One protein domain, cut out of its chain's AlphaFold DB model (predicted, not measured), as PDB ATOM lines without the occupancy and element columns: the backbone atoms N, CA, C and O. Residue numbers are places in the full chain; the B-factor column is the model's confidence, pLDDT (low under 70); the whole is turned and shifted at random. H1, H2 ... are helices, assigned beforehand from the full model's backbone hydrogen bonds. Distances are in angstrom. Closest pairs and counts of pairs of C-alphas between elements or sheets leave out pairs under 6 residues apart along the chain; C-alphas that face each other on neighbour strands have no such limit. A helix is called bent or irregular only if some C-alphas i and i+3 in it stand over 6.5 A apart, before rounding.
ATOM      1  N   LYS A 507     -65.200 -39.612 -19.459       37.94
ATOM      2  CA  LYS A 507     -64.233 -40.483 -18.784       37.94
ATOM      3  C   LYS A 507     -62.903 -39.776 -18.475       37.94
ATOM      4  O   LYS A 507     -62.389 -39.889 -17.371       37.94
ATOM      5  N   GLN A 508     -62.373 -38.984 -19.415       35.31
ATOM      6  CA  GLN A 508     -61.133 -38.222 -19.191       35.31
ATOM      7  C   GLN A 508     -61.317 -37.077 -18.177       35.31
ATOM      8  O   GLN A 508     -60.371 -36.704 -17.489       35.31
ATOM      9  N   ARG A 509     -62.526 -36.508 -18.058       38.09
ATOM     10  CA  ARG A 509     -62.864 -35.449 -17.089       38.09
ATOM     11  C   ARG A 509     -62.856 -35.960 -15.648       38.09
ATOM     12  O   ARG A 509     -62.352 -35.252 -14.780       38.09
ATOM     13  N   GLU A 510     -63.392 -37.155 -15.405       45.22
ATOM     14  CA  GLU A 510     -63.380 -37.798 -14.081       45.22
ATOM     15  C   GLU A 510     -61.939 -38.116 -13.652       45.22
ATOM     16  O   GLU A 510     -61.487 -37.642 -12.609       45.22
ATOM     17  N   GLU A 511     -61.162 -38.741 -14.545       44.34
ATOM     18  CA  GLU A 511     -59.744 -39.069 -14.322       44.34
ATOM     19  C   GLU A 511     -58.877 -37.822 -14.014       44.34
ATOM     20  O   GLU A 511     -58.027 -37.850 -13.117       44.34
ATOM     21  N   ILE A 512     -59.091 -36.695 -14.713       42.59
ATOM     22  CA  ILE A 512     -58.357 -35.435 -14.466       42.59
ATOM     23  C   ILE A 512     -58.730 -34.819 -13.111       42.59
ATOM     24  O   ILE A 512     -57.853 -34.352 -12.381       42.59
ATOM     25  N   SER A 513     -60.019 -34.796 -12.770       44.50
ATOM     26  CA  SER A 513     -60.495 -34.244 -11.497       44.50
ATOM     27  C   SER A 513     -59.952 -35.039 -10.309       44.50
ATOM     28  O   SER A 513     -59.474 -34.460  -9.328       44.50
ATOM     29  N   ASP A 514     -59.972 -36.365 -10.404       49.53
ATOM     30  CA  ASP A 514     -59.453 -37.236  -9.355       49.53
ATOM     31  C   ASP A 514     -57.930 -37.131  -9.205       49.53
ATOM     32  O   ASP A 514     -57.427 -37.106  -8.077       49.53
ATOM     33  N   SER A 515     -57.204 -36.932 -10.311       45.88
ATOM     34  CA  SER A 515     -55.758 -36.656 -10.296       45.88
ATOM     35  C   SER A 515     -55.406 -35.366  -9.556       45.88
ATOM     36  O   SER A 515     -54.463 -35.341  -8.761       45.88
ATOM     37  N   LEU A 516     -56.189 -34.302  -9.748       43.12
ATOM     38  CA  LEU A 516     -55.996 -33.034  -9.038       43.12
ATOM     39  C   LEU A 516     -56.298 -33.154  -7.536       43.12
ATOM     40  O   LEU A 516     -55.554 -32.616  -6.715       43.12
ATOM     41  N   ASN A 517     -57.351 -33.888  -7.171       47.34
ATOM     42  CA  ASN A 517     -57.721 -34.118  -5.772       47.34
ATOM     43  C   ASN A 517     -56.669 -34.945  -5.018       47.34
ATOM     44  O   ASN A 517     -56.324 -34.617  -3.877       47.34
ATOM     45  N   TYR A 518     -56.134 -35.992  -5.656       56.31
ATOM     46  CA  TYR A 518     -55.016 -36.750  -5.102       56.31
ATOM     47  C   TYR A 518     -53.793 -35.849  -4.916       56.31
ATOM     48  O   TYR A 518     -53.239 -35.794  -3.820       56.31
ATOM     49  N   HIS A 519     -53.409 -35.095  -5.952       47.19
ATOM     50  CA  HIS A 519     -52.231 -34.231  -5.898       47.19
ATOM     51  C   HIS A 519     -52.329 -33.198  -4.765       47.19
ATOM     52  O   HIS A 519     -51.381 -33.028  -4.002       47.19
ATOM     53  N   TYR A 520     -53.494 -32.568  -4.592       45.34
ATOM     54  CA  TYR A 520     -53.748 -31.656  -3.474       45.34
ATOM     55  C   TYR A 520     -53.548 -32.331  -2.108       45.34
ATOM     56  O   TYR A 520     -52.872 -31.789  -1.232       45.34
ATOM     57  N   THR A 521     -54.114 -33.527  -1.934       53.28
ATOM     58  CA  THR A 521     -54.024 -34.281  -0.676       53.28
ATOM     59  C   THR A 521     -52.585 -34.700  -0.384       53.28
ATOM     60  O   THR A 521     -52.107 -34.514   0.733       53.28
ATOM     61  N   PHE A 522     -51.875 -35.188  -1.400       54.69
ATOM     62  CA  PHE A 522     -50.474 -35.583  -1.308       54.69
ATOM     63  C   PHE A 522     -49.570 -34.403  -0.912       54.69
ATOM     64  O   PHE A 522     -48.786 -34.508   0.029       54.69
ATOM     65  N   MET A 523     -49.740 -33.239  -1.550       54.25
ATOM     66  CA  MET A 523     -48.974 -32.031  -1.213       54.25
ATOM     67  C   MET A 523     -49.254 -31.541   0.209       54.25
ATOM     68  O   MET A 523     -48.328 -31.154   0.920       54.25
ATOM     69  N   LYS A 524     -50.510 -31.611   0.660       55.59
ATOM     70  CA  LYS A 524     -50.872 -31.296   2.046       55.59
ATOM     71  C   LYS A 524     -50.187 -32.240   3.042       55.59
ATOM     72  O   LYS A 524     -49.672 -31.772   4.052       55.59
ATOM     73  N   GLN A 525     -50.139 -33.543   2.755       65.06
ATOM     74  CA  GLN A 525     -49.442 -34.512   3.606       65.06
ATOM     75  C   GLN A 525     -47.937 -34.236   3.679       65.06
ATOM     76  O   GLN A 525     -47.357 -34.380   4.754       65.06
ATOM     77  N   ILE A 526     -47.302 -33.824   2.575       59.31
ATOM     78  CA  ILE A 526     -45.895 -33.395   2.583       59.31
ATOM     79  C   ILE A 526     -45.720 -32.187   3.505       59.31
ATOM     80  O   ILE A 526     -44.840 -32.204   4.363       59.31
ATOM     81  N   ASP A 527     -46.570 -31.170   3.377       56.94
ATOM     82  CA  ASP A 527     -46.471 -29.933   4.159       56.94
ATOM     83  C   ASP A 527     -46.673 -30.193   5.665       56.94
ATOM     84  O   ASP A 527     -45.872 -29.778   6.505       56.94
ATOM     85  N   GLU A 528     -47.677 -31.002   6.019       68.00
ATOM     86  CA  GLU A 528     -47.931 -31.433   7.401       68.00
ATOM     87  C   GLU A 528     -46.780 -32.285   7.961       68.00
ATOM     88  O   GLU A 528     -46.380 -32.125   9.119       68.00
ATOM     89  N   SER A 529     -46.201 -33.154   7.129       66.81
ATOM     90  CA  SER A 529     -45.083 -34.020   7.518       66.81
ATOM     91  C   SER A 529     -43.748 -33.281   7.552       66.81
ATOM     92  O   SER A 529     -42.826 -33.733   8.221       66.81
ATOM     93  N   THR A 530     -43.626 -32.123   6.904       60.81
ATOM     94  CA  THR A 530     -42.372 -31.358   6.834       60.81
ATOM     95  C   THR A 530     -41.890 -30.945   8.223       60.81
ATOM     96  O   THR A 530     -40.701 -31.030   8.513       60.81
ATOM     97  N   ASN A 531     -42.795 -30.594   9.142       62.94
ATOM     98  CA  ASN A 531     -42.424 -30.312  10.535       62.94
ATOM     99  C   ASN A 531     -41.900 -31.555  11.270       62.94
ATOM    100  O   ASN A 531     -41.012 -31.452  12.112       62.94
ATOM    101  N   ILE A 532     -42.439 -32.731  10.951       67.81
ATOM    102  CA  ILE A 532     -41.989 -34.008  11.509       67.81
ATOM    103  C   ILE A 532     -40.595 -34.341  10.964       67.81
ATOM    104  O   ILE A 532     -39.685 -34.638  11.736       67.81
ATOM    105  N   LEU A 533     -40.414 -34.210   9.647       63.31
ATOM    106  CA  LEU A 533     -39.164 -34.495   8.950       63.31
ATOM    107  C   LEU A 533     -38.041 -33.523   9.345       63.31
ATOM    108  O   LEU A 533     -36.925 -33.952   9.610       63.31
ATOM    109  N   ASN A 534     -38.335 -32.229   9.490       58.00
ATOM    110  CA  ASN A 534     -37.353 -31.228   9.923       58.00
ATOM    111  C   ASN A 534     -36.886 -31.439  11.369       58.00
ATOM    112  O   ASN A 534     -35.746 -31.121  11.707       58.00
ATOM    113  N   ASN A 535     -37.744 -31.996  12.226       64.62
ATOM    114  CA  ASN A 535     -37.374 -32.330  13.597       64.62
ATOM    115  C   ASN A 535     -36.564 -33.634  13.701       64.62
ATOM    116  O   ASN A 535     -35.955 -33.870  14.748       64.62
ATOM    117  N   LEU A 536     -36.479 -34.450  12.638       64.75
ATOM    118  CA  LEU A 536     -35.636 -35.654  12.634       64.75
ATOM    119  C   LEU A 536     -34.173 -35.324  12.885       64.75
ATOM    120  O   LEU A 536     -33.528 -36.102  13.571       64.75
ATOM    121  N   ALA A 537     -33.686 -34.166  12.416       55.56
ATOM    122  CA  ALA A 537     -32.321 -33.670  12.623       55.56
ATOM    123  C   ALA A 537     -31.954 -33.425  14.103       55.56
ATOM    124  O   ALA A 537     -30.790 -33.186  14.413       55.56
ATOM    125  N   TYR A 538     -32.924 -33.516  15.020       63.59
ATOM    126  CA  TYR A 538     -32.732 -33.416  16.471       63.59
ATOM    127  C   TYR A 538     -33.165 -34.690  17.219       63.59
ATOM    128  O   TYR A 538     -33.083 -34.750  18.447       63.59
ATOM    129  N   HIS A 539     -33.627 -35.717  16.500       68.31
ATOM    130  CA  HIS A 539     -34.258 -36.899  17.072       68.31
ATOM    131  C   HIS A 539     -33.255 -38.049  17.248       68.31
ATOM    132  O   HIS A 539     -33.144 -38.943  16.416       68.31
ATOM    133  N   THR A 540     -32.520 -38.055  18.361       76.06
ATOM    134  CA  THR A 540     -31.416 -39.007  18.603       76.06
ATOM    135  C   THR A 540     -31.842 -40.471  18.788       76.06
ATOM    136  O   THR A 540     -30.989 -41.358  18.765       76.06
ATOM    137  N   ASP A 541     -33.129 -40.753  19.023       87.62
ATOM    138  CA  ASP A 541     -33.639 -42.120  19.202       87.62
ATOM    139  C   ASP A 541     -33.911 -42.790  17.849       87.62
ATOM    140  O   ASP A 541     -34.911 -42.510  17.188       87.62
ATOM    141  N   TYR A 542     -33.045 -43.737  17.482       87.56
ATOM    142  CA  TYR A 542     -33.125 -44.500  16.235       87.56
ATOM    143  C   TYR A 542     -34.458 -45.230  16.026       87.56
ATOM    144  O   TYR A 542     -35.010 -45.215  14.923       87.56
ATOM    145  N   LYS A 543     -34.985 -45.895  17.060       88.56
ATOM    146  CA  LYS A 543     -36.186 -46.727  16.908       88.56
ATOM    147  C   LYS A 543     -37.415 -45.849  16.716       88.56
ATOM    148  O   LYS A 543     -38.231 -46.136  15.841       88.56
ATOM    149  N   ALA A 544     -37.527 -44.791  17.511       85.25
ATOM    150  CA  ALA A 544     -38.631 -43.848  17.410       85.25
ATOM    151  C   ALA A 544     -38.584 -43.048  16.094       85.25
ATOM    152  O   ALA A 544     -39.623 -42.907  15.451       85.25
ATOM    153  N   SER A 545     -37.399 -42.632  15.628       86.50
ATOM    154  CA  SER A 545     -37.233 -41.981  14.316       86.50
ATOM    155  C   SER A 545     -37.701 -42.878  13.166       86.50
ATOM    156  O   SER A 545     -38.473 -42.440  12.314       86.50
ATOM    157  N   ASN A 546     -37.323 -44.161  13.176       87.12
ATOM    158  CA  ASN A 546     -37.778 -45.118  12.162       87.12
ATOM    159  C   ASN A 546     -39.295 -45.343  12.195       87.12
ATOM    160  O   ASN A 546     -39.929 -45.406  11.143       87.12
ATOM    161  N   GLN A 547     -39.896 -45.445  13.384       88.00
ATOM    162  CA  GLN A 547     -41.351 -45.590  13.521       88.00
ATOM    163  C   GLN A 547     -42.105 -44.355  13.019       88.00
ATOM    164  O   GLN A 547     -43.158 -44.485  12.395       88.00
ATOM    165  N   LEU A 548     -41.561 -43.167  13.271       86.00
ATOM    166  CA  LEU A 548     -42.132 -41.899  12.835       86.00
ATOM    167  C   LEU A 548     -42.106 -41.762  11.310       86.00
ATOM    168  O   LEU A 548     -43.137 -41.464  10.708       86.00
ATOM    169  N   LEU A 549     -40.958 -42.056  10.692       88.00
ATOM    170  CA  LEU A 549     -40.821 -42.125   9.236       88.00
ATOM    171  C   LEU A 549     -41.816 -43.126   8.639       88.00
ATOM    172  O   LEU A 549     -42.531 -42.800   7.693       88.00
ATOM    173  N   GLN A 550     -41.940 -44.304   9.254       89.75
ATOM    174  CA  GLN A 550     -42.895 -45.314   8.812       89.75
ATOM    175  C   GLN A 550     -44.343 -44.835   8.849       89.75
ATOM    176  O   GLN A 550     -45.078 -45.043   7.887       89.75
ATOM    177  N   ALA A 551     -44.747 -44.150   9.916       86.88
ATOM    178  CA  ALA A 551     -46.095 -43.608  10.029       86.88
ATOM    179  C   ALA A 551     -46.395 -42.542   8.957       86.88
ATOM    180  O   ALA A 551     -47.469 -42.570   8.355       86.88
ATOM    181  N   VAL A 552     -45.447 -41.634   8.697       85.88
ATOM    182  CA  VAL A 552     -45.592 -40.558   7.700       85.88
ATOM    183  C   VAL A 552     -45.839 -41.128   6.305       85.88
ATOM    184  O   VAL A 552     -46.809 -40.767   5.640       85.88
ATOM    185  N   PHE A 553     -44.988 -42.048   5.865       89.25
ATOM    186  CA  PHE A 553     -45.070 -42.553   4.499       89.25
ATOM    187  C   PHE A 553     -46.141 -43.629   4.312       89.25
ATOM    188  O   PHE A 553     -46.693 -43.727   3.217       89.25
ATOM    189  N   ASN A 554     -46.521 -44.363   5.367       90.50
ATOM    190  CA  ASN A 554     -47.725 -45.195   5.326       90.50
ATOM    191  C   ASN A 554     -48.963 -44.338   5.034       90.50
ATOM    192  O   ASN A 554     -49.749 -44.698   4.169       90.50
ATOM    193  N   ASN A 555     -49.094 -43.162   5.659       86.00
ATOM    194  CA  ASN A 555     -50.211 -42.245   5.404       86.00
ATOM    195  C   ASN A 555     -50.247 -41.760   3.937       86.00
ATOM    196  O   ASN A 555     -51.306 -41.705   3.313       86.00
ATOM    197  N   MET A 556     -49.089 -41.451   3.347       85.44
ATOM    198  CA  MET A 556     -49.008 -41.088   1.923       85.44
ATOM    199  C   MET A 556     -49.373 -42.261   1.002       85.44
ATOM    200  O   MET A 556     -50.127 -42.092   0.042       85.44
ATOM    201  N   SER A 557     -48.880 -43.460   1.319       88.56
ATOM    202  CA  SER A 557     -49.203 -44.687   0.588       88.56
ATOM    203  C   SER A 557     -50.693 -45.034   0.674       88.56
ATOM    204  O   SER A 557     -51.302 -45.377  -0.339       88.56
ATOM    205  N   ASP A 558     -51.299 -44.909   1.856       90.75
ATOM    206  CA  ASP A 558     -52.724 -45.163   2.086       90.75
ATOM    207  C   ASP A 558     -53.595 -44.202   1.266       90.75
ATOM    208  O   ASP A 558     -54.578 -44.624   0.653       90.75
ATOM    209  N   THR A 559     -53.198 -42.928   1.170       82.00
ATOM    210  CA  THR A 559     -53.862 -41.948   0.298       82.00
ATOM    211  C   THR A 559     -53.760 -42.340  -1.172       82.00
ATOM    212  O   THR A 559     -54.774 -42.338  -1.869       82.00
ATOM    213  N   LEU A 560     -52.583 -42.735  -1.666       83.12
ATOM    214  CA  LEU A 560     -52.452 -43.199  -3.052       83.12
ATOM    215  C   LEU A 560     -53.310 -44.442  -3.315       83.12
ATOM    216  O   LEU A 560     -53.999 -44.516  -4.333       83.12
ATOM    217  N   PHE A 561     -53.341 -45.386  -2.374       89.56
ATOM    218  CA  PHE A 561     -54.177 -46.577  -2.484       89.56
ATOM    219  C   PHE A 561     -55.675 -46.244  -2.494       89.56
ATOM    220  O   PHE A 561     -56.427 -46.862  -3.247       89.56
ATOM    221  N   ALA A 562     -56.111 -45.248  -1.719       86.12
ATOM    222  CA  ALA A 562     -57.502 -44.792  -1.695       86.12
ATOM    223  C   ALA A 562     -57.954 -44.143  -3.018       86.12
ATOM    224  O   ALA A 562     -59.140 -44.188  -3.352       86.12
ATOM    225  N   TYR A 563     -57.023 -43.561  -3.780       77.94
ATOM    226  CA  TYR A 563     -57.295 -42.942  -5.081       77.94
ATOM    227  C   TYR A 563     -56.989 -43.857  -6.274       77.94
ATOM    228  O   TYR A 563     -57.339 -43.509  -7.397       77.94
ATOM    229  N   LYS A 564     -56.384 -45.033  -6.069       84.00
ATOM    230  CA  LYS A 564     -55.863 -45.884  -7.155       84.00
ATOM    231  C   LYS A 564     -56.882 -46.199  -8.261       84.00
ATOM    232  O   LYS A 564     -56.515 -46.223  -9.423       84.00
ATOM    233  N   ASP A 565     -58.153 -46.418  -7.921       83.75
ATOM    234  CA  ASP A 565     -59.179 -46.818  -8.898       83.75
ATOM    235  C   ASP A 565     -59.733 -45.614  -9.686       83.75
ATOM    236  O   ASP A 565     -60.552 -45.777 -10.589       83.75
ATOM    237  N   LYS A 566     -59.291 -44.404  -9.328       71.25
ATOM    238  CA  LYS A 566     -59.722 -43.116  -9.882       71.25
ATOM    239  C   LYS A 566     -58.643 -42.408 -10.701       71.25
ATOM    240  O   LYS A 566     -58.904 -41.407 -11.360       71.25
ATOM    241  N   LEU A 567     -57.406 -42.887 -10.609       67.06
ATOM    242  CA  LEU A 567     -56.242 -42.290 -11.249       67.06
ATOM    243  C   LEU A 567     -55.849 -43.103 -12.479       67.06
ATOM    244  O   LEU A 567     -56.082 -44.311 -12.539       67.06
ATOM    245  N   ASN A 568     -55.218 -42.451 -13.455       73.44
ATOM    246  CA  ASN A 568     -54.622 -43.192 -14.562       73.44
ATOM    247  C   ASN A 568     -53.385 -43.980 -14.081       73.44
ATOM    248  O   ASN A 568     -52.721 -43.613 -13.107       73.44
ATOM    249  N   GLU A 569     -53.085 -45.080 -14.770       77.12
ATOM    250  CA  GLU A 569     -52.043 -46.024 -14.357       77.12
ATOM    251  C   GLU A 569     -50.641 -45.391 -14.338       77.12
ATOM    252  O   GLU A 569     -49.893 -45.592 -13.382       77.12
ATOM    253  N   ASP A 570     -50.313 -44.558 -15.329       70.88
ATOM    254  CA  ASP A 570     -49.019 -43.869 -15.421       70.88
ATOM    255  C   ASP A 570     -48.775 -42.939 -14.220       70.88
ATOM    256  O   ASP A 570     -47.697 -42.935 -13.629       70.88
ATOM    257  N   PHE A 571     -49.801 -42.194 -13.806       66.06
ATOM    258  CA  PHE A 571     -49.743 -41.259 -12.688       66.06
ATOM    259  C   PHE A 571     -49.651 -41.984 -11.343       66.06
ATOM    260  O   PHE A 571     -48.917 -41.548 -10.454       66.06
ATOM    261  N   ILE A 572     -50.345 -43.115 -11.185       76.88
ATOM    262  CA  ILE A 572     -50.187 -43.983 -10.010       76.88
ATOM    263  C   ILE A 572     -48.743 -44.474  -9.919       76.88
ATOM    264  O   ILE A 572     -48.130 -44.428  -8.853       76.88
ATOM    265  N   ASN A 573     -48.207 -44.943 -11.040       79.38
ATOM    266  CA  ASN A 573     -46.876 -45.519 -11.138       79.38
ATOM    267  C   ASN A 573     -45.776 -44.489 -10.824       79.38
ATOM    268  O   ASN A 573     -44.874 -44.787 -10.036       79.38
ATOM    269  N   GLU A 574     -45.918 -43.252 -11.307       77.00
ATOM    270  CA  GLU A 574     -45.005 -42.149 -10.979       77.00
ATOM    271  C   GLU A 574     -45.039 -41.822  -9.479       77.00
ATOM    272  O   GLU A 574     -43.999 -41.721  -8.823       77.00
ATOM    273  N   ASN A 575     -46.241 -41.715  -8.906       78.06
ATOM    274  CA  ASN A 575     -46.411 -41.362  -7.499       78.06
ATOM    275  C   ASN A 575     -45.949 -42.461  -6.535       78.06
ATOM    276  O   ASN A 575     -45.397 -42.136  -5.484       78.06
ATOM    277  N   LYS A 576     -46.090 -43.744  -6.899       86.88
ATOM    278  CA  LYS A 576     -45.461 -44.853  -6.157       86.88
ATOM    279  C   LYS A 576     -43.951 -44.635  -6.044       86.88
ATOM    280  O   LYS A 576     -43.406 -44.702  -4.944       86.88
ATOM    281  N   GLY A 577     -43.288 -44.327  -7.161       83.69
ATOM    282  CA  GLY A 577     -41.853 -44.046  -7.176       83.69
ATOM    283  C   GLY A 577     -41.486 -42.802  -6.365       83.69
ATOM    284  O   GLY A 577     -40.538 -42.855  -5.587       83.69
ATOM    285  N   ASN A 578     -42.273 -41.724  -6.452       81.38
ATOM    286  CA  ASN A 578     -42.041 -40.494  -5.681       81.38
ATOM    287  C   ASN A 578     -42.130 -40.720  -4.161       81.38
ATOM    288  O   ASN A 578     -41.292 -40.208  -3.420       81.38
ATOM    289  N   ILE A 579     -43.101 -41.508  -3.684       86.50
ATOM    290  CA  ILE A 579     -43.236 -41.841  -2.254       86.50
ATOM    291  C   ILE A 579     -42.018 -42.630  -1.758       86.50
ATOM    292  O   ILE A 579     -41.461 -42.307  -0.708       86.50
ATOM    293  N   ILE A 580     -41.568 -43.629  -2.526       92.12
ATOM    294  CA  ILE A 580     -40.364 -44.416  -2.206       92.12
ATOM    295  C   ILE A 580     -39.125 -43.513  -2.180       92.12
ATOM    296  O   ILE A 580     -38.305 -43.605  -1.266       92.12
ATOM    297  N   ALA A 581     -39.005 -42.612  -3.152       84.31
ATOM    298  CA  ALA A 581     -37.897 -41.674  -3.258       84.31
ATOM    299  C   ALA A 581     -37.818 -40.756  -2.020       84.31
ATOM    300  O   ALA A 581     -36.754 -40.627  -1.416       84.31
ATOM    301  N   LEU A 582     -38.954 -40.200  -1.578       84.31
ATOM    302  CA  LEU A 582     -39.030 -39.383  -0.361       84.31
ATOM    303  C   LEU A 582     -38.687 -40.175   0.911       84.31
ATOM    304  O   LEU A 582     -38.032 -39.642   1.807       84.31
ATOM    305  N   TRP A 583     -39.095 -41.446   0.993       90.44
ATOM    306  CA  TRP A 583     -38.709 -42.319   2.104       90.44
ATOM    307  C   TRP A 583     -37.194 -42.499   2.176       90.44
ATOM    308  O   TRP A 583     -36.603 -42.401   3.257       90.44
ATOM    309  N   ILE A 584     -36.571 -42.807   1.034       92.31
ATOM    310  CA  ILE A 584     -35.122 -43.006   0.932       92.31
ATOM    311  C   ILE A 584     -34.404 -41.738   1.390       92.31
ATOM    312  O   ILE A 584     -33.536 -41.817   2.257       92.31
ATOM    313  N   GLU A 585     -34.833 -40.581   0.892       88.12
ATOM    314  CA  GLU A 585     -34.221 -39.295   1.211       88.12
ATOM    315  C   GLU A 585     -34.302 -38.949   2.701       88.12
ATOM    316  O   GLU A 585     -33.297 -38.629   3.336       88.12
ATOM    317  N   ALA A 586     -35.474 -39.113   3.314       84.56
ATOM    318  CA  ALA A 586     -35.641 -38.840   4.738       84.56
ATOM    319  C   ALA A 586     -34.729 -39.718   5.622       84.56
ATOM    320  O   ALA A 586     -34.215 -39.264   6.649       84.56
ATOM    321  N   ASN A 587     -34.488 -40.969   5.214       92.06
ATOM    322  CA  ASN A 587     -33.551 -41.862   5.897       92.06
ATOM    323  C   ASN A 587     -32.085 -41.490   5.644       92.06
ATOM    324  O   ASN A 587     -31.272 -41.610   6.563       92.06
ATOM    325  N   THR A 588     -31.752 -41.030   4.435       88.81
ATOM    326  CA  THR A 588     -30.420 -40.514   4.096       88.81
ATOM    327  C   THR A 588     -30.081 -39.304   4.968       88.81
ATOM    328  O   THR A 588     -29.095 -39.360   5.702       88.81
ATOM    329  N   ILE A 589     -30.957 -38.293   5.022       81.50
ATOM    330  CA  ILE A 589     -30.800 -37.103   5.880       81.50
ATOM    331  C   ILE A 589     -30.597 -37.497   7.350       81.50
ATOM    332  O   ILE A 589     -29.746 -36.938   8.050       81.50
ATOM    333  N   TYR A 590     -31.363 -38.472   7.845       85.38
ATOM    334  CA  TYR A 590     -31.205 -38.959   9.213       85.38
ATOM    335  C   TYR A 590     -29.816 -39.577   9.453       85.38
ATOM    336  O   TYR A 590     -29.178 -39.292  10.469       85.38
ATOM    337  N   ALA A 591     -29.316 -40.390   8.516       87.12
ATOM    338  CA  ALA A 591     -28.003 -41.025   8.626       87.12
ATOM    339  C   ALA A 591     -26.834 -40.028   8.562       87.12
ATOM    340  O   ALA A 591     -25.815 -40.243   9.227       87.12
ATOM    341  N   GLU A 592     -26.984 -38.932   7.820       81.88
ATOM    342  CA  GLU A 592     -25.990 -37.853   7.774       81.88
ATOM    343  C   GLU A 592     -25.904 -37.085   9.093       81.88
ATOM    344  O   GLU A 592     -24.809 -36.797   9.570       81.88
ATOM    345  N   ASN A 593     -27.049 -36.792   9.716       78.31
ATOM    346  CA  ASN A 593     -27.089 -36.038  10.971       78.31
ATOM    347  C   ASN A 593     -26.748 -36.900  12.198       78.31
ATOM    348  O   ASN A 593     -26.164 -36.402  13.160       78.31
ATOM    349  N   PHE A 594     -27.082 -38.195  12.174       82.12
ATOM    350  CA  PHE A 594     -26.900 -39.119  13.302       82.12
ATOM    351  C   PHE A 594     -26.065 -40.338  12.935       82.12
ATOM    352  O   PHE A 594     -26.410 -41.478  13.261       82.12
ATOM    353  N   THR A 595     -24.940 -40.098  12.268       84.06
ATOM    354  CA  THR A 595     -24.057 -41.156  11.771       84.06
ATOM    355  C   THR A 595     -23.643 -42.143  12.864       84.06
ATOM    356  O   THR A 595     -23.727 -43.349  12.648       84.06
ATOM    357  N   ASP A 596     -23.255 -41.669  14.051       82.25
ATOM    358  CA  ASP A 596     -22.838 -42.548  15.152       82.25
ATOM    359  C   ASP A 596     -23.999 -43.391  15.686       82.25
ATOM    360  O   ASP A 596     -23.860 -44.599  15.884       82.25
ATOM    361  N   THR A 597     -25.181 -42.789  15.840       85.44
ATOM    362  CA  THR A 597     -26.397 -43.511  16.231       85.44
ATOM    363  C   THR A 597     -26.730 -44.602  15.217       85.44
ATOM    364  O   THR A 597     -27.026 -45.734  15.609       85.44
ATOM    365  N   VAL A 598     -26.662 -44.293  13.920       87.75
ATOM    366  CA  VAL A 598     -26.884 -45.271  12.847       87.75
ATOM    367  C   VAL A 598     -25.819 -46.365  12.887       87.75
ATOM    368  O   VAL A 598     -26.176 -47.538  12.882       87.75
ATOM    369  N   LYS A 599     -24.531 -46.029  13.024       85.19
ATOM    370  CA  LYS A 599     -23.434 -47.008  13.132       85.19
ATOM    371  C   LYS A 599     -23.635 -47.987  14.293       85.19
ATOM    372  O   LYS A 599     -23.406 -49.182  14.112       85.19
ATOM    373  N   VAL A 600     -24.079 -47.496  15.453       85.81
ATOM    374  CA  VAL A 600     -24.310 -48.310  16.660       85.81
ATOM    375  C   VAL A 600     -25.536 -49.214  16.517       85.81
ATOM    376  O   VAL A 600     -25.486 -50.379  16.909       85.81
ATOM    377  N   ASN A 601     -26.639 -48.694  15.975       88.50
ATOM    378  CA  ASN A 601     -27.918 -49.411  15.960       88.50
ATOM    379  C   ASN A 601     -28.122 -50.259  14.697       88.50
ATOM    380  O   ASN A 601     -28.669 -51.358  14.777       88.50
ATOM    381  N   ASN A 602     -27.709 -49.756  13.532       88.06
ATOM    382  CA  ASN A 602     -27.818 -50.437  12.246       88.06
ATOM    383  C   ASN A 602     -26.855 -49.841  11.201       88.06
ATOM    384  O   ASN A 602     -27.218 -48.970  10.411       88.06
ATOM    385  N   ARG A 603     -25.626 -50.355  11.135       86.44
ATOM    386  CA  ARG A 603     -24.594 -49.852  10.209       86.44
ATOM    387  C   ARG A 603     -24.920 -50.047   8.719       86.44
ATOM    388  O   ARG A 603     -24.290 -49.413   7.881       86.44
ATOM    389  N   ASN A 604     -25.908 -50.880   8.386       89.69
ATOM    390  CA  ASN A 604     -26.419 -51.056   7.022       89.69
ATOM    391  C   ASN A 604     -27.817 -50.438   6.864       89.69
ATOM    392  O   ASN A 604     -28.619 -50.946   6.077       89.69
ATOM    393  N   HIS A 605     -28.148 -49.398   7.638       92.19
ATOM    394  CA  HIS A 605     -29.471 -48.768   7.630       92.19
ATOM    395  C   HIS A 605     -29.936 -48.394   6.227       92.19
ATOM    396  O   HIS A 605     -30.983 -48.867   5.798       92.19
ATOM    397  N   LEU A 606     -29.129 -47.649   5.471       94.00
ATOM    398  CA  LEU A 606     -29.525 -47.182   4.140       94.00
ATOM    399  C   LEU A 606     -29.653 -48.336   3.137       94.00
ATOM    400  O   LEU A 606     -30.603 -48.381   2.365       94.00
ATOM    401  N   ILE A 607     -28.791 -49.354   3.222       93.75
ATOM    402  CA  ILE A 607     -28.949 -50.586   2.426       93.75
ATOM    403  C   ILE A 607     -30.249 -51.313   2.803       93.75
ATOM    404  O   ILE A 607     -30.940 -51.840   1.936       93.75
ATOM    405  N   SER A 608     -30.591 -51.350   4.093       92.94
ATOM    406  CA  SER A 608     -31.823 -51.977   4.586       92.94
ATOM    407  C   SER A 608     -33.063 -51.225   4.108       92.94
ATOM    408  O   SER A 608     -34.051 -51.862   3.759       92.94
ATOM    409  N   VAL A 609     -32.993 -49.892   4.045       93.56
ATOM    410  CA  VAL A 609     -34.036 -49.031   3.475       93.56
ATOM    411  C   VAL A 609     -34.229 -49.325   1.990       93.56
ATOM    412  O   VAL A 609     -35.356 -49.549   1.565       93.56
ATOM    413  N   LEU A 610     -33.149 -49.418   1.211       95.00
ATOM    414  CA  LEU A 610     -33.238 -49.765  -0.212       95.00
ATOM    415  C   LEU A 610     -33.822 -51.171  -0.428       95.00
ATOM    416  O   LEU A 610     -34.636 -51.366  -1.323       95.00
ATOM    417  N   LYS A 611     -33.471 -52.137   0.432       93.31
ATOM    418  CA  LYS A 611     -34.015 -53.510   0.405       93.31
ATOM    419  C   LYS A 611     -35.445 -53.630   0.929       93.31
ATOM    420  O   LYS A 611     -36.029 -54.707   0.823       93.31
ATOM    421  N   HIS A 612     -35.992 -52.575   1.530       91.06
ATOM    422  CA  HIS A 612     -37.368 -52.576   2.016       91.06
ATOM    423  C   HIS A 612     -38.381 -52.558   0.864       91.06
ATOM    424  O   HIS A 612     -39.483 -53.081   1.015       91.06
ATOM    425  N   PHE A 613     -38.002 -51.984  -0.280       90.25
ATOM    426  CA  PHE A 613     -38.856 -51.832  -1.453       90.25
ATOM    427  C   PHE A 613     -38.436 -52.782  -2.576       90.25
ATOM    428  O   PHE A 613     -37.254 -53.090  -2.734       90.25
ATOM    429  N   ASP A 614     -39.396 -53.215  -3.397       89.88
ATOM    430  CA  ASP A 614     -39.082 -53.920  -4.641       89.88
ATOM    431  C   ASP A 614     -38.671 -52.915  -5.723       89.88
ATOM    432  O   ASP A 614     -39.479 -52.457  -6.530       89.88
ATOM    433  N   LEU A 615     -37.386 -52.560  -5.735       92.00
ATOM    434  CA  LEU A 615     -36.816 -51.644  -6.726       92.00
ATOM    435  C   LEU A 615     -36.754 -52.243  -8.146       92.00
ATOM    436  O   LEU A 615     -36.261 -51.589  -9.065       92.00
ATOM    437  N   ASN A 616     -37.247 -53.471  -8.352       87.19
ATOM    438  CA  ASN A 616     -37.309 -54.120  -9.664       87.19
ATOM    439  C   ASN A 616     -38.649 -53.931 -10.374       87.19
ATOM    440  O   ASN A 616     -38.761 -54.337 -11.531       87.19
ATOM    441  N   ASP A 617     -39.639 -53.329  -9.709       88.50
ATOM    442  CA  ASP A 617     -40.913 -52.985 -10.329       88.50
ATOM    443  C   ASP A 617     -40.691 -51.901 -11.403       88.50
ATOM    444  O   ASP A 617     -40.390 -50.760 -11.056       88.50
ATOM    445  N   PRO A 618     -40.844 -52.195 -12.709       85.38
ATOM    446  CA  PRO A 618     -40.617 -51.199 -13.752       85.38
ATOM    447  C   PRO A 618     -41.616 -50.035 -13.696       85.38
ATOM    448  O   PRO A 618     -41.347 -48.972 -14.259       85.38
ATOM    449  N   MET A 619     -42.754 -50.205 -13.012       84.62
ATOM    450  CA  MET A 619     -43.771 -49.166 -12.888       84.62
ATOM    451  C   MET A 619     -43.233 -47.922 -12.167       84.62
ATOM    452  O   MET A 619     -43.518 -46.796 -12.577       84.62
ATOM    453  N   ILE A 620     -42.389 -48.087 -11.146       83.00
ATOM    454  CA  ILE A 620     -41.934 -46.958 -10.316       83.00
ATOM    455  C   ILE A 620     -40.887 -46.066 -11.014       83.00
ATOM    456  O   ILE A 620     -40.544 -45.001 -10.502       83.00
ATOM    457  N   TYR A 621     -40.379 -46.465 -12.187       80.31
ATOM    458  CA  TYR A 621     -39.289 -45.766 -12.895       80.31
ATOM    459  C   TYR A 621     -39.739 -44.540 -13.679       80.31
ATOM    460  O   TYR A 621     -38.905 -43.801 -14.206       80.31
ATOM    461  N   SER A 622     -41.052 -44.345 -13.768       73.06
ATOM    462  CA  SER A 622     -41.659 -43.100 -14.228       73.06
ATOM    463  C   SER A 622     -41.348 -41.933 -13.283       73.06
ATOM    464  O   SER A 622     -41.345 -40.789 -13.731       73.06
ATOM    465  N   SER A 623     -41.008 -42.204 -12.012       75.56
ATOM    466  CA  SER A 623     -40.572 -41.174 -11.065       75.56
ATOM    467  C   SER A 623     -39.288 -40.475 -11.539       75.56
ATOM    468  O   SER A 623     -38.266 -41.139 -11.752       75.56
ATOM    469  N   PRO A 624     -39.286 -39.132 -11.643       63.62
ATOM    470  CA  PRO A 624     -38.122 -38.382 -12.106       63.62
ATOM    471  C   PRO A 624     -36.992 -38.285 -11.069       63.62
ATOM    472  O   PRO A 624     -35.890 -37.879 -11.425       63.62
ATOM    473  N   VAL A 625     -37.250 -38.634  -9.802       74.25
ATOM    474  CA  VAL A 625     -36.332 -38.390  -8.668       74.25
ATOM    475  C   VAL A 625     -35.831 -39.664  -7.986       74.25
ATOM    476  O   VAL A 625     -34.852 -39.622  -7.245       74.25
ATOM    477  N   LEU A 626     -36.457 -40.817  -8.243       88.56
ATOM    478  CA  LEU A 626     -36.128 -42.069  -7.557       88.56
ATOM    479  C   LEU A 626     -34.652 -42.471  -7.717       88.56
ATOM    480  O   LEU A 626     -33.995 -42.814  -6.737       88.56
ATOM    481  N   ALA A 627     -34.116 -42.403  -8.939       93.31
ATOM    482  CA  ALA A 627     -32.730 -42.793  -9.205       93.31
ATOM    483  C   ALA A 627     -31.706 -41.880  -8.503       93.31
ATOM    484  O   ALA A 627     -30.659 -42.355  -8.064       93.31
ATOM    485  N   GLU A 628     -32.024 -40.590  -8.368       89.50
ATOM    486  CA  GLU A 628     -31.179 -39.604  -7.691       89.50
ATOM    487  C   GLU A 628     -31.055 -39.917  -6.199       89.50
ATOM    488  O   GLU A 628     -29.936 -40.057  -5.702       89.50
ATOM    489  N   TYR A 629     -32.178 -40.119  -5.505       91.25
ATOM    490  CA  TYR A 629     -32.147 -40.393  -4.065       91.25
ATOM    491  C   TYR A 629     -31.594 -41.779  -3.730       91.25
ATOM    492  O   TYR A 629     -30.945 -41.946  -2.698       91.25
ATOM    493  N   ILE A 630     -31.751 -42.774  -4.613       96.75
ATOM    494  CA  ILE A 630     -31.024 -44.043  -4.454       96.75
ATOM    495  C   ILE A 630     -29.511 -43.799  -4.551       96.75
ATOM    496  O   ILE A 630     -28.756 -44.306  -3.719       96.75
ATOM    497  N   ALA A 631     -29.052 -43.019  -5.536       95.44
ATOM    498  CA  ALA A 631     -27.631 -42.727  -5.702       95.44
ATOM    499  C   ALA A 631     -27.047 -41.972  -4.498       95.44
ATOM    500  O   ALA A 631     -25.962 -42.314  -4.025       95.44
ATOM    501  N   GLU A 632     -27.780 -40.995  -3.968       92.25
ATOM    502  CA  GLU A 632     -27.429 -40.282  -2.738       92.25
ATOM    503  C   GLU A 632     -27.330 -41.231  -1.542       92.25
ATOM    504  O   GLU A 632     -26.299 -41.294  -0.875       92.25
ATOM    505  N   SER A 633     -28.347 -42.072  -1.343       95.62
ATOM    506  CA  SER A 633     -28.392 -43.029  -0.238       95.62
ATOM    507  C   SER A 633     -27.215 -44.011  -0.256       95.62
ATOM    508  O   SER A 633     -26.558 -44.233   0.766       95.62
ATOM    509  N   ILE A 634     -26.875 -44.560  -1.431       95.75
ATOM    510  CA  ILE A 634     -25.705 -45.440  -1.588       95.75
ATOM    511  C   ILE A 634     -24.404 -44.657  -1.347       95.75
ATOM    512  O   ILE A 634     -23.487 -45.162  -0.692       95.75
ATOM    513  N   HIS A 635     -24.300 -43.422  -1.847       92.44
ATOM    514  CA  HIS A 635     -23.122 -42.583  -1.628       92.44
ATOM    515  C   HIS A 635     -22.892 -42.296  -0.138       92.44
ATOM    516  O   HIS A 635     -21.775 -42.491   0.356       92.44
ATOM    517  N   THR A 636     -23.938 -41.896   0.583       88.06
ATOM    518  CA  THR A 636     -23.908 -41.614   2.024       88.06
ATOM    519  C   THR A 636     -23.590 -42.870   2.832       88.06
ATOM    520  O   THR A 636     -22.741 -42.834   3.726       88.06
ATOM    521  N   GLN A 637     -24.148 -44.027   2.465       91.94
ATOM    522  CA  GLN A 637     -23.778 -45.306   3.077       91.94
ATOM    523  C   GLN A 637     -22.263 -45.565   2.974       91.94
ATOM    524  O   GLN A 637     -21.601 -45.852   3.972       91.94
ATOM    525  N   ILE A 638     -21.697 -45.408   1.775       88.44
ATOM    526  CA  ILE A 638     -20.283 -45.695   1.497       88.44
ATOM    527  C   ILE A 638     -19.341 -44.710   2.188       88.44
ATOM    528  O   ILE A 638     -18.274 -45.123   2.657       88.44
ATOM    529  N   THR A 639     -19.694 -43.421   2.175       82.88
ATOM    530  CA  THR A 639     -18.773 -42.321   2.506       82.88
ATOM    531  C   THR A 639     -18.958 -41.733   3.896       82.88
ATOM    532  O   THR A 639     -18.022 -41.116   4.392       82.88
ATOM    533  N   ILE A 640     -20.118 -41.934   4.524       81.12
ATOM    534  CA  ILE A 640     -20.447 -41.383   5.845       81.12
ATOM    535  C   ILE A 640     -20.654 -42.517   6.861       81.12
ATOM    536  O   ILE A 640     -20.042 -42.524   7.934       81.12
ATOM    537  N   VAL A 641     -21.463 -43.528   6.524       82.25
ATOM    538  CA  VAL A 641     -21.823 -44.600   7.473       82.25
ATOM    539  C   VAL A 641     -20.723 -45.658   7.617       82.25
ATOM    540  O   VAL A 641     -20.397 -46.084   8.726       82.25
ATOM    541  N   GLU A 642     -20.116 -46.099   6.519       81.62
ATOM    542  CA  GLU A 642     -19.110 -47.174   6.547       81.62
ATOM    543  C   GLU A 642     -17.677 -46.710   6.811       81.62
ATOM    544  O   GLU A 642     -16.794 -47.552   6.938       81.62
ATOM    545  N   ASP A 643     -17.479 -45.400   6.860       63.97
ATOM    546  CA  ASP A 643     -16.263 -44.624   6.622       63.97
ATOM    547  C   ASP A 643     -14.949 -45.073   7.308       63.97
ATOM    548  O   ASP A 643     -14.419 -44.339   8.126       63.97
ATOM    549  N   ASP A 644     -14.412 -46.252   6.951       55.03
ATOM    550  CA  ASP A 644     -13.032 -46.707   7.200       55.03
ATOM    551  C   ASP A 644     -12.657 -47.923   6.323       55.03
ATOM    552  O   ASP A 644     -13.445 -48.854   6.155       55.03
ATOM    553  N   PHE A 645     -11.436 -47.977   5.772       48.62
ATOM    554  CA  PHE A 645     -10.920 -49.131   4.999       48.62
ATOM    555  C   PHE A 645     -10.554 -50.350   5.870       48.62
ATOM    556  O   PHE A 645     -10.161 -51.389   5.338       48.62
ATOM    557  N   THR A 646     -10.667 -50.261   7.199       46.97
ATOM    558  CA  THR A 646     -10.284 -51.361   8.090       46.97
ATOM    559  C   THR A 646     -11.307 -52.490   8.031       46.97
ATOM    560  O   THR A 646     -12.473 -52.365   8.414       46.97
ATOM    561  N   SER A 647     -10.843 -53.614   7.498       46.06
ATOM    562  CA  SER A 647     -11.506 -54.903   7.561       46.06
ATOM    563  C   SER A 647     -11.587 -55.363   9.018       46.06
ATOM    564  O   SER A 647     -10.678 -55.112   9.802       46.06
ATOM    565  N   ILE A 648     -12.636 -56.123   9.348       48.38
ATOM    566  CA  ILE A 648     -12.832 -56.837  10.625       48.38
ATOM    567  C   ILE A 648     -13.630 -56.052  11.692       48.38
ATOM    568  O   ILE A 648     -13.192 -55.882  12.821       48.38
ATOM    569  N   GLU A 649     -14.879 -55.687  11.389       49.91
ATOM    570  CA  GLU A 649     -15.913 -55.528  12.427       49.91
ATOM    571  C   GLU A 649     -17.211 -56.231  11.998       49.91
ATOM    572  O   GLU A 649     -17.593 -56.216  10.826       49.91
ATOM    573  N   LYS A 650     -17.885 -56.902  12.942       48.03
ATOM    574  CA  LYS A 650     -19.139 -57.633  12.687       48.03
ATOM    575  C   LYS A 650     -20.256 -56.659  12.284       48.03
ATOM    576  O   LYS A 650     -20.502 -55.692  12.992       48.03
ATOM    577  N   GLY A 651     -20.976 -56.971  11.201       54.53
ATOM    578  CA  GLY A 651     -22.180 -56.242  10.768       54.53
ATOM    579  C   GLY A 651     -22.006 -55.322   9.555       54.53
ATOM    580  O   GLY A 651     -22.983 -54.732   9.111       54.53
ATOM    581  N   ARG A 652     -20.802 -55.213   8.985       63.41
ATOM    582  CA  ARG A 652     -20.536 -54.437   7.765       63.41
ATOM    583  C   ARG A 652     -21.053 -55.154   6.508       63.41
ATOM    584  O   ARG A 652     -20.976 -56.382   6.436       63.41
ATOM    585  N   PHE A 653     -21.532 -54.409   5.508       67.44
ATOM    586  CA  PHE A 653     -21.635 -54.943   4.148       67.44
ATOM    587  C   PHE A 653     -20.216 -55.263   3.647       67.44
ATOM    588  O   PHE A 653     -19.370 -54.379   3.509       67.44
ATOM    589  N   ASN A 654     -19.911 -56.553   3.492       67.88
ATOM    590  CA  ASN A 654     -18.566 -57.012   3.155       67.88
ATOM    591  C   ASN A 654     -18.288 -56.780   1.671       67.88
ATOM    592  O   ASN A 654     -18.561 -57.649   0.848       67.88
ATOM    593  N   HIS A 655     -17.708 -55.626   1.368       67.88
ATOM    594  CA  HIS A 655     -17.237 -55.310   0.033       67.88
ATOM    595  C   HIS A 655     -16.037 -56.167  -0.370       67.88
ATOM    596  O   HIS A 655     -15.072 -56.294   0.387       67.88
ATOM    597  N   GLN A 656     -16.059 -56.686  -1.596       65.62
ATOM    598  CA  GLN A 656     -14.849 -57.204  -2.260       65.62
ATOM    599  C   GLN A 656     -14.093 -56.104  -3.034       65.62
ATOM    600  O   GLN A 656     -12.970 -56.312  -3.490       65.62
ATOM    601  N   ALA A 657     -14.722 -54.935  -3.175       68.12
ATOM    602  CA  ALA A 657     -14.278 -53.778  -3.937       68.12
ATOM    603  C   ALA A 657     -13.236 -52.900  -3.213       68.12
ATOM    604  O   ALA A 657     -13.347 -52.645  -2.014       68.12
ATOM    605  N   ASN A 658     -12.275 -52.349  -3.967       71.38
ATOM    606  CA  ASN A 658     -11.189 -51.507  -3.437       71.38
ATOM    607  C   ASN A 658     -11.399 -50.004  -3.688       71.38
ATOM    608  O   ASN A 658     -10.648 -49.173  -3.173       71.38
ATOM    609  N   THR A 659     -12.402 -49.627  -4.484       79.44
ATOM    610  CA  THR A 659     -12.724 -48.226  -4.786       79.44
ATOM    611  C   THR A 659     -14.172 -47.882  -4.444       79.44
ATOM    612  O   THR A 659     -15.051 -48.737  -4.467       79.44
ATOM    613  N   ASN A 660     -14.458 -46.601  -4.179       84.12
ATOM    614  CA  ASN A 660     -15.835 -46.154  -3.925       84.12
ATOM    615  C   ASN A 660     -16.767 -46.382  -5.123       84.12
ATOM    616  O   ASN A 660     -17.955 -46.571  -4.918       84.12
ATOM    617  N   LEU A 661     -16.255 -46.360  -6.361       88.06
ATOM    618  CA  LEU A 661     -17.063 -46.671  -7.544       88.06
ATOM    619  C   LEU A 661     -17.447 -48.152  -7.577       88.06
ATOM    620  O   LEU A 661     -18.615 -48.464  -7.765       88.06
ATOM    621  N   GLU A 662     -16.488 -49.049  -7.354       88.00
ATOM    622  CA  GLU A 662     -16.758 -50.489  -7.307       88.00
ATOM    623  C   GLU A 662     -17.706 -50.834  -6.150       88.00
ATOM    624  O   GLU A 662     -18.656 -51.578  -6.351       88.00
ATOM    625  N   ARG A 663     -17.516 -50.231  -4.964       88.94
ATOM    626  CA  ARG A 663     -18.431 -50.386  -3.816       88.94
ATOM    627  C   ARG A 663     -19.836 -49.879  -4.139       88.94
ATOM    628  O   ARG A 663     -20.818 -50.530  -3.793       88.94
ATOM    629  N   PHE A 664     -19.928 -48.732  -4.815       93.31
ATOM    630  CA  PHE A 664     -21.199 -48.172  -5.272       93.31
ATOM    631  C   PHE A 664     -21.896 -49.131  -6.230       93.31
ATOM    632  O   PHE A 664     -23.072 -49.424  -6.048       93.31
ATOM    633  N   GLN A 665     -21.171 -49.658  -7.218       92.50
ATOM    634  CA  GLN A 665     -21.713 -50.625  -8.168       92.50
ATOM    635  C   GLN A 665     -22.113 -51.939  -7.492       92.50
ATOM    636  O   GLN A 665     -23.164 -52.470  -7.827       92.50
ATOM    637  N   GLU A 666     -21.346 -52.421  -6.513       92.31
ATOM    638  CA  GLU A 666     -21.678 -53.619  -5.739       92.31
ATOM    639  C   GLU A 666     -23.004 -53.448  -4.985       92.31
ATOM    640  O   GLU A 666     -23.862 -54.324  -5.057       92.31
ATOM    641  N   ILE A 667     -23.219 -52.304  -4.318       93.19
ATOM    642  CA  ILE A 667     -24.501 -52.018  -3.655       93.19
ATOM    643  C   ILE A 667     -25.611 -51.840  -4.692       93.19
ATOM    644  O   ILE A 667     -26.657 -52.467  -4.545       93.19
ATOM    645  N   ASN A 668     -25.383 -51.050  -5.747       94.44
ATOM    646  CA  ASN A 668     -26.352 -50.800  -6.818       94.44
ATOM    647  C   ASN A 668     -26.855 -52.119  -7.433       94.44
ATOM    648  O   ASN A 668     -28.056 -52.337  -7.527       94.44
ATOM    649  N   GLN A 669     -25.948 -53.045  -7.749       92.50
ATOM    650  CA  GLN A 669     -26.271 -54.372  -8.288       92.50
ATOM    651  C   GLN A 669     -26.876 -55.321  -7.244       92.50
ATOM    652  O   GLN A 669     -27.595 -56.254  -7.596       92.50
ATOM    653  N   ASN A 670     -26.578 -55.121  -5.955       91.31
ATOM    654  CA  ASN A 670     -27.140 -55.938  -4.882       91.31
ATOM    655  C   ASN A 670     -28.582 -55.551  -4.534       91.31
ATOM    656  O   ASN A 670     -29.367 -56.428  -4.179       91.31
ATOM    657  N   VAL A 671     -28.907 -54.255  -4.577       92.06
ATOM    658  CA  VAL A 671     -30.223 -53.725  -4.177       92.06
ATOM    659  C   VAL A 671     -31.180 -53.551  -5.355       92.06
ATOM    660  O   VAL A 671     -32.388 -53.611  -5.153       92.06
ATOM    661  N   ILE A 672     -30.664 -53.393  -6.576       93.50
ATOM    662  CA  ILE A 672     -31.451 -53.269  -7.805       93.50
ATOM    663  C   ILE A 672     -31.012 -54.388  -8.748       93.50
ATOM    664  O   ILE A 672     -29.836 -54.486  -9.067       93.50
ATOM    665  N   GLN A 673     -31.933 -55.226  -9.218       89.25
ATOM    666  CA  GLN A 673     -31.682 -56.232 -10.261       89.25
ATOM    667  C   GLN A 673     -32.030 -55.720 -11.663       89.25
ATOM    668  O   GLN A 673     -31.520 -56.243 -12.650       89.25
ATOM    669  N   ASN A 674     -32.884 -54.702 -11.766       90.88
ATOM    670  CA  ASN A 674     -33.258 -54.107 -13.040       90.88
ATOM    671  C   ASN A 674     -32.135 -53.236 -13.636       90.88
ATOM    672  O   ASN A 674     -31.711 -52.250 -13.034       90.88
ATOM    673  N   GLU A 675     -31.700 -53.565 -14.853       91.00
ATOM    674  CA  GLU A 675     -30.587 -52.879 -15.521       91.00
ATOM    675  C   GLU A 675     -30.877 -51.406 -15.865       91.00
ATOM    676  O   GLU A 675     -29.964 -50.585 -15.793       91.00
ATOM    677  N   GLU A 676     -32.125 -51.039 -16.184       91.12
ATOM    678  CA  GLU A 676     -32.498 -49.656 -16.525       91.12
ATOM    679  C   GLU A 676     -32.401 -48.733 -15.304       91.12
ATOM    680  O   GLU A 676     -31.857 -47.628 -15.388       91.12
ATOM    681  N   LEU A 677     -32.899 -49.182 -14.147       92.69
ATOM    682  CA  LEU A 677     -32.769 -48.405 -12.917       92.69
ATOM    683  C   LEU A 677     -31.309 -48.361 -12.442       92.69
ATOM    684  O   LEU A 677     -30.841 -47.288 -12.062       92.69
ATOM    685  N   GLN A 678     -30.563 -49.471 -12.531       94.62
ATOM    686  CA  GLN A 678     -29.126 -49.473 -12.222       94.62
ATOM    687  C   GLN A 678     -28.353 -48.453 -13.072       94.62
ATOM    688  O   GLN A 678     -27.485 -47.756 -12.536       94.62
ATOM    689  N   GLU A 679     -28.669 -48.355 -14.370       95.06
ATOM    690  CA  GLU A 679     -28.076 -47.382 -15.290       95.06
ATOM    691  C   GLU A 679     -28.339 -45.949 -14.814       95.06
ATOM    692  O   GLU A 679     -27.396 -45.164 -14.672       95.06
ATOM    693  N   LYS A 680     -29.606 -45.608 -14.535       94.56
ATOM    694  CA  LYS A 680     -30.000 -44.268 -14.068       94.56
ATOM    695  C   LYS A 680     -29.311 -43.917 -12.745       94.56
ATOM    696  O   LYS A 680     -28.730 -42.842 -12.633       94.56
ATOM    697  N   VAL A 681     -29.288 -44.840 -11.783       96.31
ATOM    698  CA  VAL A 681     -28.637 -44.649 -10.473       96.31
ATOM    699  C   VAL A 681     -27.126 -44.441 -10.619       96.31
ATOM    700  O   VAL A 681     -26.553 -43.543  -9.998       96.31
ATOM    701  N   LEU A 682     -26.458 -45.225 -11.472       96.81
ATOM    702  CA  LEU A 682     -25.025 -45.053 -11.715       96.81
ATOM    703  C   LEU A 682     -24.723 -43.727 -12.427       96.81
ATOM    704  O   LEU A 682     -23.715 -43.085 -12.120       96.81
ATOM    705  N   PHE A 683     -25.584 -43.302 -13.353       96.75
ATOM    706  CA  PHE A 683     -25.468 -42.002 -14.007       96.75
ATOM    707  C   PHE A 683     -25.543 -40.853 -12.992       96.75
ATOM    708  O   PHE A 683     -24.638 -40.013 -12.982       96.75
ATOM    709  N   GLU A 684     -26.557 -40.847 -12.119       95.38
ATOM    710  CA  GLU A 684     -26.726 -39.840 -11.059       95.38
ATOM    711  C   GLU A 684     -25.511 -39.803 -10.123       95.38
ATOM    712  O   GLU A 684     -24.959 -38.738  -9.833       95.38
ATOM    713  N   TYR A 685     -24.994 -40.973  -9.732       95.44
ATOM    714  CA  TYR A 685     -23.773 -41.052  -8.933       95.44
ATOM    715  C   TYR A 685     -22.560 -40.428  -9.626       95.44
ATOM    716  O   TYR A 685     -21.834 -39.618  -9.035       95.44
ATOM    717  N   LEU A 686     -22.326 -40.789 -10.889       94.31
ATOM    718  CA  LEU A 686     -21.180 -40.293 -11.642       94.31
ATOM    719  C   LEU A 686     -21.263 -38.782 -11.886       94.31
ATOM    720  O   LEU A 686     -20.240 -38.096 -11.781       94.31
ATOM    721  N   SER A 687     -22.452 -38.263 -12.192       88.88
ATOM    722  CA  SER A 687     -22.670 -36.859 -12.547       88.88
ATOM    723  C   SER A 687     -22.689 -35.925 -11.329       88.88
ATOM    724  O   SER A 687     -22.115 -34.834 -11.405       88.88
ATOM    725  N   LYS A 688     -23.269 -36.350 -10.197       82.38
ATOM    726  CA  LYS A 688     -23.482 -35.495  -9.012       82.38
ATOM    727  C   LYS A 688     -22.471 -35.702  -7.889       82.38
ATOM    728  O   LYS A 688     -22.125 -34.741  -7.205       82.38
ATOM    729  N   TYR A 689     -21.918 -36.904  -7.736       83.44
ATOM    730  CA  TYR A 689     -21.019 -37.218  -6.618       83.44
ATOM    731  C   TYR A 689     -19.588 -37.483  -7.087       83.44
ATOM    732  O   TYR A 689     -18.636 -36.853  -6.617       83.44
ATOM    733  N   HIS A 690     -19.416 -38.361  -8.076       86.62
ATOM    734  CA  HIS A 690     -18.093 -38.746  -8.566       86.62
ATOM    735  C   HIS A 690     -17.394 -37.614  -9.336       86.62
ATOM    736  O   HIS A 690     -16.188 -37.403  -9.183       86.62
ATOM    737  N   TYR A 691     -18.147 -36.844 -10.131       83.00
ATOM    738  CA  TYR A 691     -17.630 -35.705 -10.896       83.00
ATOM    739  C   TYR A 691     -16.964 -34.656  -9.999       83.00
ATOM    740  O   TYR A 691     -15.835 -34.237 -10.279       83.00
TER     741      TYR A 691
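AT A GLANCE: This is residues 507 to 691 of the 872 residues of the protein "Thioredoxin domain-containing protein" of Flammeovirga yaeyamensis (UniProt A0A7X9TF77). Three long helices, H1, H2 and H3, lie side by side as an up-and-down bundle, each running against the one before it. H7 and the short H5 run along H3, and the helical hairpin of H8 and H9 crosses H7 obliquely; H4 lies across one end of H2 and H7, and H6 packs on the early part of H3. The printed part has 185 residues with nine named helices, H1 to H9 in chain order, and no named strand; its class is all helix. It is compact, with a radius of gyration of the C-alphas of 17.6 A, yet elongated in outline, spanning 61 by 36 by 26 A.

IN THESE COORDINATES: Find C-alpha 507 at (-64.233, -40.483, -18.784); from there H1, residues 507 to 538, runs 47.8 A, with a kink of 31 degrees near residue 529. It is neither bent nor irregular, but only just: C-alphas 528 and 531 are 6.4 A apart. H2, residues 542 to 566, begins at (-33.125, -44.500, 16.235) and covers 37.3 A; H3, residues 569 to 593, covers 36.9 A. H2 is irregular, with C-alphas 562 and 565 7.7 A apart, and H6, residues 618 to 622, only just, with C-alphas 619 and 622 6.6 A apart. Look next for H4 at residues 595 to 602, H5 at 605 to 610, H7 at 626 to 641, 20.9 A long, and H8 at 660 to 671. H9, residues 675 to 690, covers 20.1 A and ends at (-18.093, -38.746, -8.566).

HOW THE PARTS SIT: Start at H1: it touches H2, closest at the C-alphas of Asp 514 and Lys 566, 5.9 A, in a hairpin at a shallow tilt of 6 degrees. H2 and H3 form another hairpin, with the C-alphas of Lys 564 and Ile 572 closest at 6.6 A. H3 and H7 are the hubs, touching five helices each; they touch each other, the same way at a shallow 17 degrees, with Ala 581 and Leu 626 closest, 4.7 A between C-alphas. H9 touches H7 at a steep tilt of 55 degrees, the C-alphas of Ala 627 and Val 681 being closest at 4.7 A. H1 and H9 are apart. Every O i to N i+4 pair is within hydrogen-bond range in H3, H4, H5, H7 and H8; the counts are 24 of 28 in H1, 19 of 21 in H2, 11 of 12 in H9 and 0 of 1 in H6, which has 1 of 2 O i to N i+3 pairs within range.

THE WHOLE: The two C-alphas farthest apart, of Lys 507 and Ile 648, are 61.4 A apart. The printed part has no cut. The link from H7 to H8, residues 642 to 659, is long. Mean pLDDT of the printed part is 78.6; look for values under 70 at residues 507 to 539, 567, 571, 624 and 643 to 657.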